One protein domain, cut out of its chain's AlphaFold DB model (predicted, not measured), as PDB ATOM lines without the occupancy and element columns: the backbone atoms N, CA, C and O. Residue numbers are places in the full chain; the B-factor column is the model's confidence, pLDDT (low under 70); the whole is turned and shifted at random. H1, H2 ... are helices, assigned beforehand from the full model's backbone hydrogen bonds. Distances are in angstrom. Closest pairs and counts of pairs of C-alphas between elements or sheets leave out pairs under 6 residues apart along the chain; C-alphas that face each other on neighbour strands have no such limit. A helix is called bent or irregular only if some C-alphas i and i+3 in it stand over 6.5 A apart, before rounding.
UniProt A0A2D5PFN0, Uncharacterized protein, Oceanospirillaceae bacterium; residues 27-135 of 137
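This is residues 27 to 135 of the 137 residues of an uncharacterized protein of Oceanospirillaceae bacterium (UniProt A0A2D5PFN0). Helix H1 runs through the middle with the other six helices around it: H2 and H6 side by side along one side, the short H4 and H5 along the other, and H3 and H7 at the end where H1 begins. The printed part has 109 residues with seven named helices, H1 to H7 in chain order, and no named strand; the class is all helix. It is compact, with a radius of gyration of the C-alphas of 13.9 A and spans of 41 by 30 by 17 A.

H1, residues 27 to 46, begins at C-alpha 27 (3.874, 14.723, -16.531), measures 26.2 A and has a kink of 29 degrees near residue 38. It is only just irregular, with C-alphas 39 and 42 6.7 A apart. H2, residues 49 to 65, measures 25.0 A and is irregular, with C-alphas 50 and 53 7.4 A apart. H3 is residues 67 to 75, H4 79 to 85 and H5 87 to 94. H6, residues 98 to 117, measures 27.8 A. H7, residues 121 to 133, measures 18.3 A and ends at C-alpha 133 (10.089, 2.824, -14.058).

H1 is the hub, touching six helices. H1 and H2 form a helical hairpin, closest at the C-alphas of Leu 44 and Lys 52, 6.4 A. H4 touches H1 at Ser 34 and Ala 82, C-alphas 5.0 A apart. H2 and H6 touch at a shallow tilt of 18 degrees, the same way; their closest C-alphas, Tyr 55 and Lys 109, are 5.9 A apart. H3 touches H7, closest at the C-alphas of Phe 69 and Thr 129, 5.4 A. H5 and H7 are apart. Every O i to N i+4 pair is within hydrogen-bond range in H3 to H7, against 14 of 16 in H1 and 11 of 13 in H2.

The two C-alphas farthest apart, Ser 97 and Gln 134, are 41.0 A apart. The printed part has no cut, and its links between helices are tight. Its mean pLDDT is 95.5; residue 135 is under 70.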
ATOM      1  N   LYS A  27       3.692  13.406 -17.160       93.75
ATOM      2  CA  LYS A  27       3.874  14.723 -16.531       93.75
ATOM      3  C   LYS A  27       4.683  14.629 -15.235       93.75
ATOM      4  O   LYS A  27       5.512  15.502 -14.965       93.75
ATOM      5  N   LYS A  28       4.438  13.601 -14.417       95.25
ATOM      6  CA  LYS A  28       5.193  13.368 -13.180       95.25
ATOM      7  C   LYS A  28       6.646  13.004 -13.476       95.25
ATOM      8  O   LYS A  28       7.526  13.601 -12.864       95.25
ATOM      9  N   GLN A  29       6.903  12.114 -14.431       95.44
ATOM     10  CA  GLN A  29       8.256  11.720 -14.839       95.44
ATOM     11  C   GLN A  29       9.063  12.920 -15.328       95.44
ATOM     12  O   GLN A  29      10.144  13.187 -14.807       95.44
ATOM     13  N   ARG A  30       8.489  13.717 -16.239       96.38
ATOM     14  CA  ARG A  30       9.105  14.954 -16.729       96.38
ATOM     15  C   ARG A  30       9.442  15.908 -15.587       96.38
ATOM     16  O   ARG A  30      10.531  16.476 -15.564       96.38
ATOM     17  N   LYS A  31       8.527  16.080 -14.624       97.06
ATOM     18  CA  LYS A  31       8.758  16.934 -13.450       97.06
ATOM     19  C   LYS A  31       9.889  16.396 -12.573       97.06
ATOM     20  O   LYS A  31      10.727  17.192 -12.164       97.06
ATOM     21  N   ILE A  32       9.911  15.094 -12.286       97.62
ATOM     22  CA  ILE A  32      10.969  14.458 -11.487       97.62
ATOM     23  C   ILE A  32      12.320  14.689 -12.168       97.62
ATOM     24  O   ILE A  32      13.200  15.296 -11.570       97.62
ATOM     25  N   VAL A  33      12.449  14.314 -13.443       98.12
ATOM     26  CA  VAL A  33      13.704  14.447 -14.198       98.12
ATOM     27  C   VAL A  33      14.168  15.901 -14.269       98.12
ATOM     28  O   VAL A  33      15.317  16.191 -13.949       98.12
ATOM     29  N   SER A  34      13.271  16.828 -14.612       97.94
ATOM     30  CA  SER A  34      13.580  18.259 -14.694       97.94
ATOM     31  C   SER A  34      14.062  18.830 -13.359       97.94
ATOM     32  O   SER A  34      15.090  19.506 -13.316       97.94
ATOM     33  N   ARG A  35      13.366  18.537 -12.253       97.38
ATOM     34  CA  ARG A  35      13.732  19.061 -10.929       97.38
ATOM     35  C   ARG A  35      14.997  18.422 -10.381       97.38
ATOM     36  O   ARG A  35      15.798  19.127  -9.777       97.38
ATOM     37  N   THR A  36      15.212  17.131 -10.624       97.88
ATOM     38  CA  THR A  36      16.464  16.474 -10.245       97.88
ATOM     39  C   THR A  36      17.634  17.025 -11.049       97.88
ATOM     40  O   THR A  36      18.652  17.341 -10.452       97.88
ATOM     41  N   TYR A  37      17.503  17.219 -12.364       98.06
ATOM     42  CA  TYR A  37      18.557  17.858 -13.159       98.06
ATOM     43  C   TYR A  37      18.877  19.273 -12.649       98.06
ATOM     44  O   TYR A  37      20.044  19.603 -12.438       98.06
ATOM     45  N   GLN A  38      17.841  20.075 -12.368       97.12
ATOM     46  CA  GLN A  38      18.001  21.423 -11.818       97.12
ATOM     47  C   GLN A  38      18.782  21.409 -10.495       97.12
ATOM     48  O   GLN A  38      19.731  22.167 -10.335       97.12
ATOM     49  N   LEU A  39      18.411  20.511  -9.576       97.75
ATOM     50  CA  LEU A  39      19.041  20.331  -8.264       97.75
ATOM     51  C   LEU A  39      20.398  19.611  -8.325       97.75
ATOM     52  O   LEU A  39      21.002  19.388  -7.290       97.75
ATOM     53  N   THR A  40      20.873  19.168  -9.486       97.25
ATOM     54  CA  THR A  40      22.132  18.415  -9.573       97.25
ATOM     55  C   THR A  40      23.079  19.084 -10.556       97.25
ATOM     56  O   THR A  40      23.773  20.033 -10.197       97.25
ATOM     57  N   ASP A  41      23.106  18.616 -11.800       97.00
ATOM     58  CA  ASP A  41      24.075  19.041 -12.806       97.00
ATOM     59  C   ASP A  41      23.949  20.540 -13.136       97.00
ATOM     60  O   ASP A  41      24.966  21.230 -13.243       97.00
ATOM     61  N   ALA A  42      22.723  21.077 -13.222       97.00
ATOM     62  CA  ALA A  42      22.529  22.501 -13.499       97.00
ATOM     63  C   ALA A  42      23.032  23.375 -12.345       97.00
ATOM     64  O   ALA A  42      23.845  24.274 -12.564       97.00
ATOM     65  N   GLN A  43      22.615  23.097 -11.107       97.75
ATOM     66  CA  GLN A  43      23.052  23.880  -9.953       97.75
ATOM     67  C   GLN A  43      24.572  23.824  -9.750       97.75
ATOM     68  O   GLN A  43      25.189  24.863  -9.505       97.75
ATOM     69  N   LEU A  44      25.192  22.652  -9.916       97.69
ATOM     70  CA  LEU A  44      26.648  22.497  -9.841       97.69
ATOM     71  C   LEU A  44      27.376  23.383 -10.865       97.69
ATOM     72  O   LEU A  44      28.452  23.912 -10.578       97.69
ATOM     73  N   SER A  45      26.806  23.555 -12.061       96.56
ATOM     74  CA  SER A  45      27.386  24.410 -13.105       96.56
ATOM     75  C   SER A  45      27.293  25.912 -12.791       96.56
ATOM     76  O   SER A  45      28.087  26.697 -13.310       96.56
ATOM     77  N   ILE A  46      26.359  26.300 -11.915       96.75
ATOM     78  CA  ILE A  46      26.121  27.683 -11.481       96.75
ATOM     79  C   ILE A  46      26.907  28.014 -10.203       96.75
ATOM     80  O   ILE A  46      27.313  29.167 -10.024       96.75
ATOM     81  N   CYS A  47      27.140  27.035  -9.322       97.38
ATOM     82  CA  CYS A  47      27.845  27.222  -8.051       97.38
ATOM     83  C   CYS A  47      29.189  27.962  -8.232       97.38
ATOM     84  O   CYS A  47      29.979  27.601  -9.112       97.38
ATOM     85  N   PRO A  48      29.483  28.991  -7.411       97.25
ATOM     86  CA  PRO A  48      30.779  29.662  -7.430       97.25
ATOM     87  C   PRO A  48      31.926  28.692  -7.113       97.25
ATOM     88  O   PRO A  48      31.716  27.743  -6.351       97.25
ATOM     89  N   PRO A  49      33.152  28.934  -7.621       95.81
ATOM     90  CA  PRO A  49      34.287  28.028  -7.422       95.81
ATOM     91  C   PRO A  49      34.535  27.653  -5.956       95.81
ATOM     92  O   PRO A  49      34.785  26.490  -5.664       95.81
ATOM     93  N   ALA A  50      34.379  28.607  -5.033       96.25
ATOM     94  CA  ALA A  50      34.604  28.398  -3.602       96.25
ATOM     95  C   ALA A  50      33.647  27.385  -2.941       96.25
ATOM     96  O   ALA A  50      33.967  26.862  -1.880       96.25
ATOM     97  N   LEU A  51      32.479  27.121  -3.538       97.88
ATOM     98  CA  LEU A  51      31.461  26.208  -2.997       97.88
ATOM     99  C   LEU A  51      31.276  24.948  -3.846       97.88
ATOM    100  O   LEU A  51      30.559  24.031  -3.449       97.88
ATOM    101  N   LYS A  52      31.891  24.907  -5.031       97.19
ATOM    102  CA  LYS A  52      31.633  23.870  -6.026       97.19
ATOM    103  C   LYS A  52      32.053  22.483  -5.543       97.19
ATOM    104  O   LYS A  52      31.294  21.538  -5.732       97.19
ATOM    105  N   ASP A  53      33.206  22.376  -4.889       97.88
ATOM    106  CA  ASP A  53      33.734  21.093  -4.407       97.88
ATOM    107  C   ASP A  53      32.895  20.526  -3.252       97.88
ATOM    108  O   ASP A  53      32.592  19.335  -3.227       97.88
ATOM    109  N   ASP A  54      32.454  21.386  -2.330       97.69
ATOM    110  CA  ASP A  54      31.578  20.996  -1.218       97.69
ATOM    111  C   ASP A  54      30.191  20.561  -1.725       97.69
ATOM    112  O   ASP A  54      29.653  19.532  -1.313       97.69
ATOM    113  N   TYR A  55      29.635  21.287  -2.699       98.38
ATOM    114  CA  TYR A  55      28.392  20.891  -3.360       98.38
ATOM    115  C   TYR A  55      28.528  19.553  -4.101       98.38
ATOM    116  O   TYR A  55      27.664  18.682  -3.988       98.38
ATOM    117  N   GLN A  56      29.625  19.378  -4.845       98.50
ATOM    118  CA  GLN A  56      29.943  18.144  -5.561       98.50
ATOM    119  C   GLN A  56      30.037  16.955  -4.597       98.50
ATOM    120  O   GLN A  56      29.461  15.907  -4.880       98.50
ATOM    121  N   ALA A  57      30.673  17.127  -3.436       98.06
ATOM    122  CA  ALA A  57      30.762  16.081  -2.421       98.06
ATOM    123  C   ALA A  57      29.373  15.642  -1.922       98.06
ATOM    124  O   ALA A  57      29.076  14.445  -1.914       98.06
ATOM    125  N   SER A  58      28.482  16.582  -1.579       97.75
ATOM    126  CA  SER A  58      27.104  16.245  -1.180       97.75
ATOM    127  C   SER A  58      26.321  15.572  -2.312       97.75
ATOM    128  O   SER A  58      25.568  14.623  -2.073       97.75
ATOM    129  N   LEU A  59      26.521  16.013  -3.556       98.12
ATOM    130  CA  LEU A  59      25.903  15.407  -4.732       98.12
ATOM    131  C   LEU A  59      26.383  13.965  -4.967       98.12
ATOM    132  O   LEU A  59      25.578  13.098  -5.320       98.12
ATOM    133  N   ASP A  60      27.662  13.677  -4.747       98.19
ATOM    134  CA  ASP A  60      28.210  12.327  -4.891       98.19
ATOM    135  C   ASP A  60      27.679  11.374  -3.820       98.19
ATOM    136  O   ASP A  60      27.317  10.236  -4.138       98.19
ATOM    137  N   VAL A  61      27.511  11.846  -2.581       97.12
ATOM    138  CA  VAL A  61      26.832  11.068  -1.532       97.12
ATOM    139  C   VAL A  61      25.385  10.775  -1.935       97.12
ATOM    140  O   VAL A  61      24.953   9.623  -1.856       97.12
ATOM    141  N   PHE A  62      24.648  11.769  -2.445       97.06
ATOM    142  CA  PHE A  62      23.271  11.577  -2.916       97.06
ATOM    143  C   PHE A  62      23.190  10.527  -4.034       97.06
ATOM    144  O   PHE A  62      22.345   9.625  -3.999       97.06
ATOM    145  N   ARG A  63      24.104  10.599  -5.007       97.19
ATOM    146  CA  ARG A  63      24.197   9.648  -6.124       97.19
ATOM    147  C   ARG A  63      24.534   8.238  -5.661       97.19
ATOM    148  O   ARG A  63      23.913   7.288  -6.134       97.19
ATOM    149  N   SER A  64      25.467   8.104  -4.720       96.81
ATOM    150  CA  SER A  64      25.845   6.812  -4.145       96.81
ATOM    151  C   SER A  64      24.734   6.207  -3.289       96.81
ATOM    152  O   SER A  64      24.609   4.985  -3.237       96.81
ATOM    153  N   ARG A  65      23.935   7.036  -2.611       96.00
ATOM    154  CA  ARG A  65      22.825   6.578  -1.769       96.00
ATOM    155  C   ARG A  65      21.632   6.096  -2.588       96.00
ATOM    156  O   ARG A  65      20.980   5.131  -2.196       96.00
ATOM    157  N   TYR A  66      21.364   6.729  -3.732       96.62
ATOM    158  CA  TYR A  66      20.228   6.399  -4.597       96.62
ATOM    159  C   TYR A  66      20.665   6.116  -6.047       96.62
ATOM    160  O   TYR A  66      20.263   6.831  -6.973       96.62
ATOM    161  N   PRO A  67      21.485   5.077  -6.284       96.81
ATOM    162  CA  PRO A  67      22.122   4.853  -7.582       96.81
ATOM    163  C   PRO A  67      21.108   4.548  -8.685       96.81
ATOM    164  O   PRO A  67      21.232   5.041  -9.806       96.81
ATOM    165  N   GLU A  68      20.062   3.778  -8.377       96.88
ATOM    166  CA  GLU A  68      19.040   3.444  -9.364       96.88
ATOM    167  C   GLU A  68      18.190   4.653  -9.759       96.88
ATOM    168  O   GLU A  68      17.969   4.874 -10.948       96.88
ATOM    169  N   PHE A  69      17.756   5.452  -8.782       97.50
ATOM    170  CA  PHE A  69      17.016   6.685  -9.040       97.50
ATOM    171  C   PHE A  69      17.795   7.596  -9.996       97.50
ATOM    172  O   PHE A  69      17.276   8.021 -11.028       97.50
ATOM    173  N   ASN A  70      19.078   7.821  -9.700       97.62
ATOM    174  CA  ASN A  70      19.952   8.642 -10.532       97.62
ATOM    175  C   ASN A  70      20.153   8.044 -11.929       97.62
ATOM    176  O   ASN A  70      20.128   8.780 -12.917       97.62
ATOM    177  N   ARG A  71      20.303   6.717 -12.037       97.69
ATOM    178  CA  ARG A  71      20.370   6.031 -13.333       97.69
ATOM    179  C   ARG A  71      19.110   6.301 -14.152       97.69
ATOM    180  O   ARG A  71      19.231   6.756 -15.283       97.69
ATOM    181  N   LEU A  72      17.926   6.075 -13.580       97.69
ATOM    182  CA  LEU A  72      16.643   6.262 -14.265       97.69
ATOM    183  C   LEU A  72      16.418   7.711 -14.702       97.69
ATOM    184  O   LEU A  72      15.968   7.938 -15.820       97.69
ATOM    185  N   VAL A  73      16.767   8.689 -13.860       97.62
ATOM    186  CA  VAL A  73      16.707  10.111 -14.231       97.62
ATOM    187  C   VAL A  73      17.592  10.388 -15.445       97.62
ATOM    188  O   VAL A  73      17.122  10.981 -16.413       97.62
ATOM    189  N   ARG A  74      18.854   9.941 -15.421       96.56
ATOM    190  CA  ARG A  74      19.835  10.236 -16.480       96.56
ATOM    191  C   ARG A  74      19.565   9.503 -17.790       96.56
ATOM    192  O   ARG A  74      19.954  10.000 -18.841       96.56
ATOM    193  N   THR A  75      18.930   8.334 -17.740       96.19
ATOM    194  CA  THR A  75      18.576   7.556 -18.937       96.19
ATOM    195  C   THR A  75      17.150   7.809 -19.423       96.19
ATOM    196  O   THR A  75      16.731   7.188 -20.393       96.19
ATOM    197  N   SER A  76      16.388   8.678 -18.757       95.38
ATOM    198  CA  SER A  76      15.032   9.031 -19.178       95.38
ATOM    199  C   SER A  76      15.042   9.815 -20.493       95.38
ATOM    200  O   SER A  76      15.877  10.701 -20.687       95.38
ATOM    201  N   GLU A  77      14.045   9.583 -21.351       95.19
ATOM    202  CA  GLU A  77      13.807  10.402 -22.549       95.19
ATOM    203  C   GLU A  77      13.595  11.895 -22.229       95.19
ATOM    204  O   GLU A  77      13.855  12.759 -23.065       95.19
ATOM    205  N   TYR A  78      13.186  12.225 -20.996       96.31
ATOM    206  CA  TYR A  78      12.974  13.603 -20.549       96.31
ATOM    207  C   TYR A  78      14.261  14.312 -20.108       96.31
ATOM    208  O   TYR A  78      14.219  15.516 -19.850       96.31
ATOM    209  N   PHE A  79      15.400  13.612 -20.024       97.31
ATOM    210  CA  PHE A  79      16.649  14.194 -19.525       97.31
ATOM    211  C   PHE A  79      17.213  15.256 -20.474       97.31
ATOM    212  O   PHE A  79      17.456  16.382 -20.053       97.31
ATOM    213  N   GLN A  80      17.354  14.945 -21.766       97.69
ATOM    214  CA  GLN A  80      17.856  15.914 -22.752       97.69
ATOM    215  C   GLN A  80      16.934  17.139 -22.908       97.69
ATOM    216  O   GLN A  80      17.438  18.261 -22.885       97.69
ATOM    217  N   PRO A  81      15.593  16.981 -22.970       97.12
ATOM    218  CA  PRO A  81      14.680  18.117 -22.886       97.12
ATOM    219  C   PRO A  81      14.866  18.975 -21.630       97.12
ATOM    220  O   PRO A  81      14.774  20.195 -21.721       97.12
ATOM    221  N   ALA A  82      15.137  18.369 -20.466       97.12
ATOM    222  CA  ALA A  82      15.423  19.127 -19.250       97.12
ATOM    223  C   ALA A  82      16.730  19.922 -19.375       97.12
ATOM    224  O   ALA A  82      16.724  21.115 -19.093       97.12
ATOM    225  N   VAL A  83      17.812  19.301 -19.856       97.81
ATOM    226  CA  VAL A  83      19.099  19.981 -20.096       97.81
ATOM    227  C   VAL A  83      18.907  21.212 -20.982       97.81
ATOM    228  O   VAL A  83      19.327  22.306 -20.610       97.81
ATOM    229  N   ALA A  84      18.215  21.048 -22.113       97.12
ATOM    230  CA  ALA A  84      17.953  22.136 -23.049       97.12
ATOM    231  C   ALA A  84      17.092  23.251 -22.431       97.12
ATOM    232  O   ALA A  84      17.389  24.426 -22.617       97.12
ATOM    233  N   ALA A  85      16.057  22.899 -21.661       94.56
ATOM    234  CA  ALA A  85      15.147  23.870 -21.054       94.56
ATOM    235  C   ALA A  85      15.813  24.789 -20.015       94.56
ATOM    236  O   ALA A  85      15.296  25.870 -19.756       94.56
ATOM    237  N   PHE A  86      16.933  24.370 -19.423       94.56
ATOM    238  CA  PHE A  86      17.665  25.158 -18.430       94.56
ATOM    239  C   PHE A  86      18.961  25.771 -18.972       94.56
ATOM    240  O   PHE A  86      19.680  26.395 -18.199       94.56
ATOM    241  N   ALA A  87      19.289  25.608 -20.258       95.12
ATOM    242  CA  ALA A  87      20.523  26.163 -20.822       95.12
ATOM    243  C   ALA A  87      20.586  27.692 -20.643       95.12
ATOM    244  O   ALA A  87      21.534  28.207 -20.049       95.12
ATOM    245  N   ASP A  88      19.518  28.389 -21.040       94.00
ATOM    246  CA  ASP A  88      19.397  29.846 -20.907       94.00
ATOM    247  C   ASP A  88      19.364  30.290 -19.433       94.00
ATOM    248  O   ASP A  88      19.888  31.344 -19.071       94.00
ATOM    249  N   ASP A  89      18.756  29.483 -18.557       92.50
ATOM    250  CA  ASP A  89      18.710  29.754 -17.119       92.50
ATOM    251  C   ASP A  89      20.100  29.642 -16.481       92.50
ATOM    252  O   ASP A  89      20.456  30.481 -15.655       92.50
ATOM    253  N   VAL A  90      20.898  28.645 -16.880       93.81
ATOM    254  CA  VAL A  90      22.287  28.487 -16.426       93.81
ATOM    255  C   VAL A  90      23.134  29.669 -16.890       93.81
ATOM    256  O   VAL A  90      23.838  30.254 -16.069       93.81
ATOM    257  N   GLU A  91      23.045  30.053 -18.165       94.44
ATOM    258  CA  GLU A  91      23.795  31.195 -18.702       94.44
ATOM    259  C   GLU A  91      23.425  32.493 -17.976       94.44
ATOM    260  O   GLU A  91      24.302  33.227 -17.514       94.44
ATOM    261  N   ARG A  92      22.125  32.748 -17.784       94.88
ATOM    262  CA  ARG A  92      21.653  33.912 -17.031       94.88
ATOM    263  C   ARG A  92      22.144  33.886 -15.584       94.88
ATOM    264  O   ARG A  92      22.626  34.901 -15.092       94.88
ATOM    265  N   SER A  93      22.066  32.741 -14.908       93.25
ATOM    266  CA  SER A  93      22.528  32.612 -13.523       93.25
ATOM    267  C   SER A  93      24.040  32.753 -13.371       93.25
ATOM    268  O   SER A  93      24.505  33.144 -12.307       93.25
ATOM    269  N   GLN A  94      24.834  32.498 -14.412       91.69
ATOM    270  CA  GLN A  94      26.272  32.787 -14.384       91.69
ATOM    271  C   GLN A  94      26.581  34.292 -14.407       91.69
ATOM    272  O   GLN A  94      27.653  34.688 -13.950       91.69
ATOM    273  N   GLN A  95      25.652  35.124 -14.887       95.19
ATOM    274  CA  GLN A  95      25.766  36.588 -14.871       95.19
ATOM    275  C   GLN A  95      25.277  37.214 -13.553       95.19
ATOM    276  O   GLN A  95      25.472  38.409 -13.328       95.19
ATOM    277  N   GLU A  96      24.638  36.432 -12.676       95.69
ATOM    278  CA  GLU A  96      24.234  36.885 -11.343       95.69
ATOM    279  C   GLU A  96      25.453  37.105 -10.435       95.69
ATOM    280  O   GLU A  96      26.533  36.548 -10.647       95.69
ATOM    281  N   SER A  97      25.277  37.906  -9.379       96.31
ATOM    282  CA  SER A  97      26.350  38.139  -8.413       96.31
ATOM    283  C   SER A  97      26.758  36.844  -7.706       96.31
ATOM    284  O   SER A  97      25.931  35.966  -7.437       96.31
ATOM    285  N   ASP A  98      28.033  36.750  -7.326       94.38
ATOM    286  CA  ASP A  98      28.534  35.608  -6.555       94.38
ATOM    287  C   ASP A  98      27.787  35.430  -5.228       94.38
ATOM    288  O   ASP A  98      27.654  34.303  -4.758       94.38
ATOM    289  N   GLU A  99      27.238  36.497  -4.639       97.00
ATOM    290  CA  GLU A  99      26.399  36.409  -3.438       97.00
ATOM    291  C   GLU A  99      25.100  35.629  -3.704       97.00
ATOM    292  O   GLU A  99      24.752  34.719  -2.947       97.00
ATOM    293  N   ILE A 100      24.395  35.948  -4.797       96.75
ATOM    294  CA  ILE A 100      23.163  35.252  -5.196       96.75
ATOM    295  C   ILE A 100      23.483  33.796  -5.528       96.75
ATOM    296  O   ILE A 100      22.848  32.877  -5.005       96.75
ATOM    297  N   ARG A 101      24.521  33.573  -6.337       97.12
ATOM    298  CA  ARG A 101      24.946  32.231  -6.743       97.12
ATOM    299  C   ARG A 101      25.399  31.389  -5.551       97.12
ATOM    300  O   ARG A 101      25.066  30.206  -5.489       97.12
ATOM    301  N   SER A 102      26.095  31.986  -4.581       97.94
ATOM    302  CA  SER A 102      26.502  31.305  -3.345       97.94
ATOM    303  C   SER A 102      25.296  30.879  -2.522       97.94
ATOM    304  O   SER A 102      25.202  29.723  -2.119       97.94
ATOM    305  N   ARG A 103      24.337  31.789  -2.327       97.94
ATOM    306  CA  ARG A 103      23.100  31.507  -1.595       97.94
ATOM    307  C   ARG A 103      22.309  30.373  -2.239       97.94
ATOM    308  O   ARG A 103      21.908  29.446  -1.545       97.94
ATOM    309  N   ASN A 104      22.141  30.413  -3.559       96.50
ATOM    310  CA  ASN A 104      21.437  29.367  -4.301       96.50
ATOM    311  C   ASN A 104      22.167  28.019  -4.205       96.50
ATOM    312  O   ASN A 104      21.526  26.992  -3.985       96.50
ATOM    313  N   CYS A 105      23.500  28.022  -4.295       97.88
ATOM    314  CA  CYS A 105      24.314  26.817  -4.139       97.88
ATOM    315  C   CYS A 105      24.150  26.192  -2.742       97.88
ATOM    316  O   CYS A 105      23.913  24.990  -2.630       97.88
ATOM    317  N   LEU A 106      24.203  27.007  -1.681       98.12
ATOM    318  CA  LEU A 106      24.028  26.551  -0.297       98.12
ATOM    319  C   LEU A 106      22.616  26.008  -0.039       98.12
ATOM    320  O   LEU A 106      22.480  24.928   0.527       98.12
ATOM    321  N   LEU A 107      21.574  26.698  -0.511       98.00
ATOM    322  CA  LEU A 107      20.187  26.231  -0.377       98.00
ATOM    323  C   LEU A 107      19.958  24.903  -1.103       98.00
ATOM    324  O   LEU A 107      19.297  23.999  -0.597       98.00
ATOM    325  N   ALA A 108      20.518  24.760  -2.302       97.69
ATOM    326  CA  ALA A 108      20.425  23.514  -3.042       97.69
ATOM    327  C   ALA A 108      21.201  22.375  -2.361       97.69
ATOM    328  O   ALA A 108      20.761  21.226  -2.410       97.69
ATOM    329  N   LYS A 109      22.329  22.679  -1.705       97.62
ATOM    330  CA  LYS A 109      23.084  21.704  -0.912       97.62
ATOM    331  C   LYS A 109      22.260  21.224   0.281       97.62
ATOM    332  O   LYS A 109      22.116  20.021   0.468       97.62
ATOM    333  N   GLU A 110      21.656  22.148   1.022       97.00
ATOM    334  CA  GLU A 110      20.769  21.839   2.150       97.00
ATOM    335  C   GLU A 110      19.579  20.972   1.711       97.00
ATOM    336  O   GLU A 110      19.201  20.018   2.396       97.00
ATOM    337  N   LEU A 111      19.019  21.238   0.527       95.62
ATOM    338  CA  LEU A 111      17.960  20.403  -0.033       95.62
ATOM    339  C   LEU A 111      18.458  18.988  -0.377       95.62
ATOM    340  O   LEU A 111      17.774  18.016  -0.055       95.62
ATOM    341  N   LEU A 112      19.642  18.846  -0.987       95.25
ATOM    342  CA  LEU A 112      20.258  17.532  -1.219       95.25
ATOM    343  C   LEU A 112      20.479  16.782   0.099       95.25
ATOM    344  O   LEU A 112      20.130  15.608   0.207       95.25
ATOM    345  N   GLU A 113      21.003  17.459   1.117       94.50
ATOM    346  CA  GLU A 113      21.233  16.890   2.445       94.50
ATOM    347  C   GLU A 113      19.929  16.484   3.129       94.50
ATOM    348  O   GLU A 113      19.850  15.405   3.712       94.50
ATOM    349  N   THR A 114      18.866  17.272   2.979       93.38
ATOM    350  CA  THR A 114      17.526  16.930   3.473       93.38
ATOM    351  C   THR A 114      17.001  15.654   2.812       93.38
ATOM    352  O   THR A 114      16.487  14.771   3.498       93.38
ATOM    353  N   LEU A 115      17.196  15.495   1.498       90.38
ATOM    354  CA  LEU A 115      16.825  14.279   0.759       90.38
ATOM    355  C   LEU A 115      17.673  13.046   1.137       90.38
ATOM    356  O   LEU A 115      17.355  11.917   0.749       90.38
ATOM    357  N   MET A 116      18.754  13.233   1.890       92.19
ATOM    358  CA  MET A 116      19.571  12.144   2.425       92.19
ATOM    359  C   MET A 116      19.281  11.876   3.903       92.19
ATOM    360  O   MET A 116      19.272  10.720   4.316       92.19
ATOM    361  N   ASN A 117      19.043  12.909   4.703       90.94
ATOM    362  CA  ASN A 117      19.036  12.797   6.160       90.94
ATOM    363  C   ASN A 117      17.630  12.748   6.772       90.94
ATOM    364  O   ASN A 117      17.496  12.333   7.918       90.94
ATOM    365  N   ASN A 118      16.586  13.132   6.031       91.00
ATOM    366  CA  ASN A 118      15.204  13.014   6.493       91.00
ATOM    367  C   ASN A 118      14.714  11.552   6.412       91.00
ATOM    368  O   ASN A 118      14.922  10.873   5.405       91.00
ATOM    369  N   GLU A 119      14.028  11.082   7.455       87.56
ATOM    370  CA  GLU A 119      13.454   9.733   7.570       87.56
ATOM    371  C   GLU A 119      12.421   9.408   6.474       87.56
ATOM    372  O   GLU A 119      12.298   8.259   6.046       87.56
ATOM    373  N   GLU A 120      11.711  10.417   5.963       88.12
ATOM    374  CA  GLU A 120      10.736  10.255   4.875       88.12
ATOM    375  C   GLU A 120      11.383  10.257   3.482       88.12
ATOM    376  O   GLU A 120      10.768   9.830   2.496       88.12
ATOM    377  N   ALA A 121      12.630  10.721   3.366       86.25
ATOM    378  CA  ALA A 121      13.281  10.876   2.072       86.25
ATOM    379  C   ALA A 121      13.463   9.549   1.308       86.25
ATOM    380  O   ALA A 121      13.188   9.539   0.105       86.25
ATOM    381  N   PRO A 122      13.823   8.413   1.947       91.06
ATOM    382  CA  PRO A 122      13.870   7.121   1.268       91.06
ATOM    383  C   PRO A 122      12.536   6.723   0.626       91.06
ATOM    384  O   PRO A 122      12.534   6.231  -0.501       91.06
ATOM    385  N   HIS A 123      11.407   6.980   1.295       92.06
ATOM    386  CA  HIS A 123      10.075   6.681   0.760       92.06
ATOM    387  C   HIS A 123       9.750   7.574  -0.440       92.06
ATOM    388  O   HIS A 123       9.364   7.077  -1.494       92.06
ATOM    389  N   SER A 124      10.017   8.878  -0.328       92.31
ATOM    390  CA  SER A 124       9.824   9.818  -1.439       92.31
ATOM    391  C   SER A 124      10.666   9.444  -2.666       92.31
ATOM    392  O   SER A 124      10.176   9.474  -3.797       92.31
ATOM    393  N   ILE A 125      11.932   9.059  -2.468       95.56
ATOM    394  CA  ILE A 125      12.815   8.610  -3.554       95.56
ATOM    395  C   ILE A 125      12.326   7.283  -4.145       95.56
ATOM    396  O   ILE A 125      12.355   7.123  -5.368       95.56
ATOM    397  N   ALA A 126      11.843   6.349  -3.323       95.62
ATOM    398  CA  ALA A 126      11.269   5.090  -3.793       95.62
ATOM    399  C   ALA A 126      10.017   5.319  -4.658       95.62
ATOM    400  O   ALA A 126       9.927   4.759  -5.752       95.62
ATOM    401  N   ASP A 127       9.113   6.207  -4.242       95.19
ATOM    402  CA  ASP A 127       7.918   6.573  -5.011       95.19
ATOM    403  C   ASP A 127       8.284   7.225  -6.348       95.19
ATOM    404  O   ASP A 127       7.747   6.867  -7.402       95.19
ATOM    405  N   MET A 128       9.243   8.156  -6.340       96.12
ATOM    406  CA  MET A 128       9.743   8.767  -7.573       96.12
ATOM    407  C   MET A 128      10.411   7.734  -8.488       96.12
ATOM    408  O   MET A 128      10.196   7.760  -9.699       96.12
ATOM    409  N   THR A 129      11.161   6.787  -7.925       96.88
ATOM    410  CA  THR A 129      11.771   5.671  -8.666       96.88
ATOM    411  C   THR A 129      10.697   4.794  -9.312       96.88
ATOM    412  O   THR A 129      10.799   4.472 -10.495       96.88
ATOM    413  N   ALA A 130       9.630   4.457  -8.581       95.19
ATOM    414  CA  ALA A 130       8.513   3.676  -9.104       95.19
ATOM    415  C   ALA A 130       7.795   4.396 -10.256       95.19
ATOM    416  O   ALA A 130       7.462   3.766 -11.258       95.19
ATOM    417  N   ILE A 131       7.606   5.716 -10.155       94.81
ATOM    418  CA  ILE A 131       7.044   6.536 -11.240       94.81
ATOM    419  C   ILE A 131       7.958   6.518 -12.471       94.81
ATOM    420  O   ILE A 131       7.470   6.385 -13.590       94.81
ATOM    421  N   LEU A 132       9.276   6.643 -12.295       94.62
ATOM    422  CA  LEU A 132      10.223   6.637 -13.415       94.62
ATOM    423  C   LEU A 132      10.270   5.285 -14.142       94.62
ATOM    424  O   LEU A 132      10.381   5.272 -15.363       94.62
ATOM    425  N   ARG A 133      10.124   4.159 -13.432       92.94
ATOM    426  CA  ARG A 133      10.089   2.824 -14.058       92.94
ATOM    427  C   ARG A 133       8.873   2.609 -14.961       92.94
ATOM    428  O   ARG A 133       9.004   1.957 -15.984       92.94
ATOM    429  N   GLN A 134       7.724   3.200 -14.634       85.88
ATOM    430  CA  GLN A 134       6.475   3.017 -15.394       85.88
ATOM    431  C   GLN A 134       6.511   3.544 -16.842       85.88
ATOM    432  O   GLN A 134       5.573   3.298 -17.586       85.88
ATOM    433  N   GLY A 135       7.544   4.296 -17.235       64.19
ATOM    434  CA  GLY A 135       7.751   4.745 -18.620       64.19
ATOM    435  C   GLY A 135       9.080   4.280 -19.209       64.19
ATOM    436  O   GLY A 135       9.524   4.843 -20.200       64.19
TER     437      GLY A 135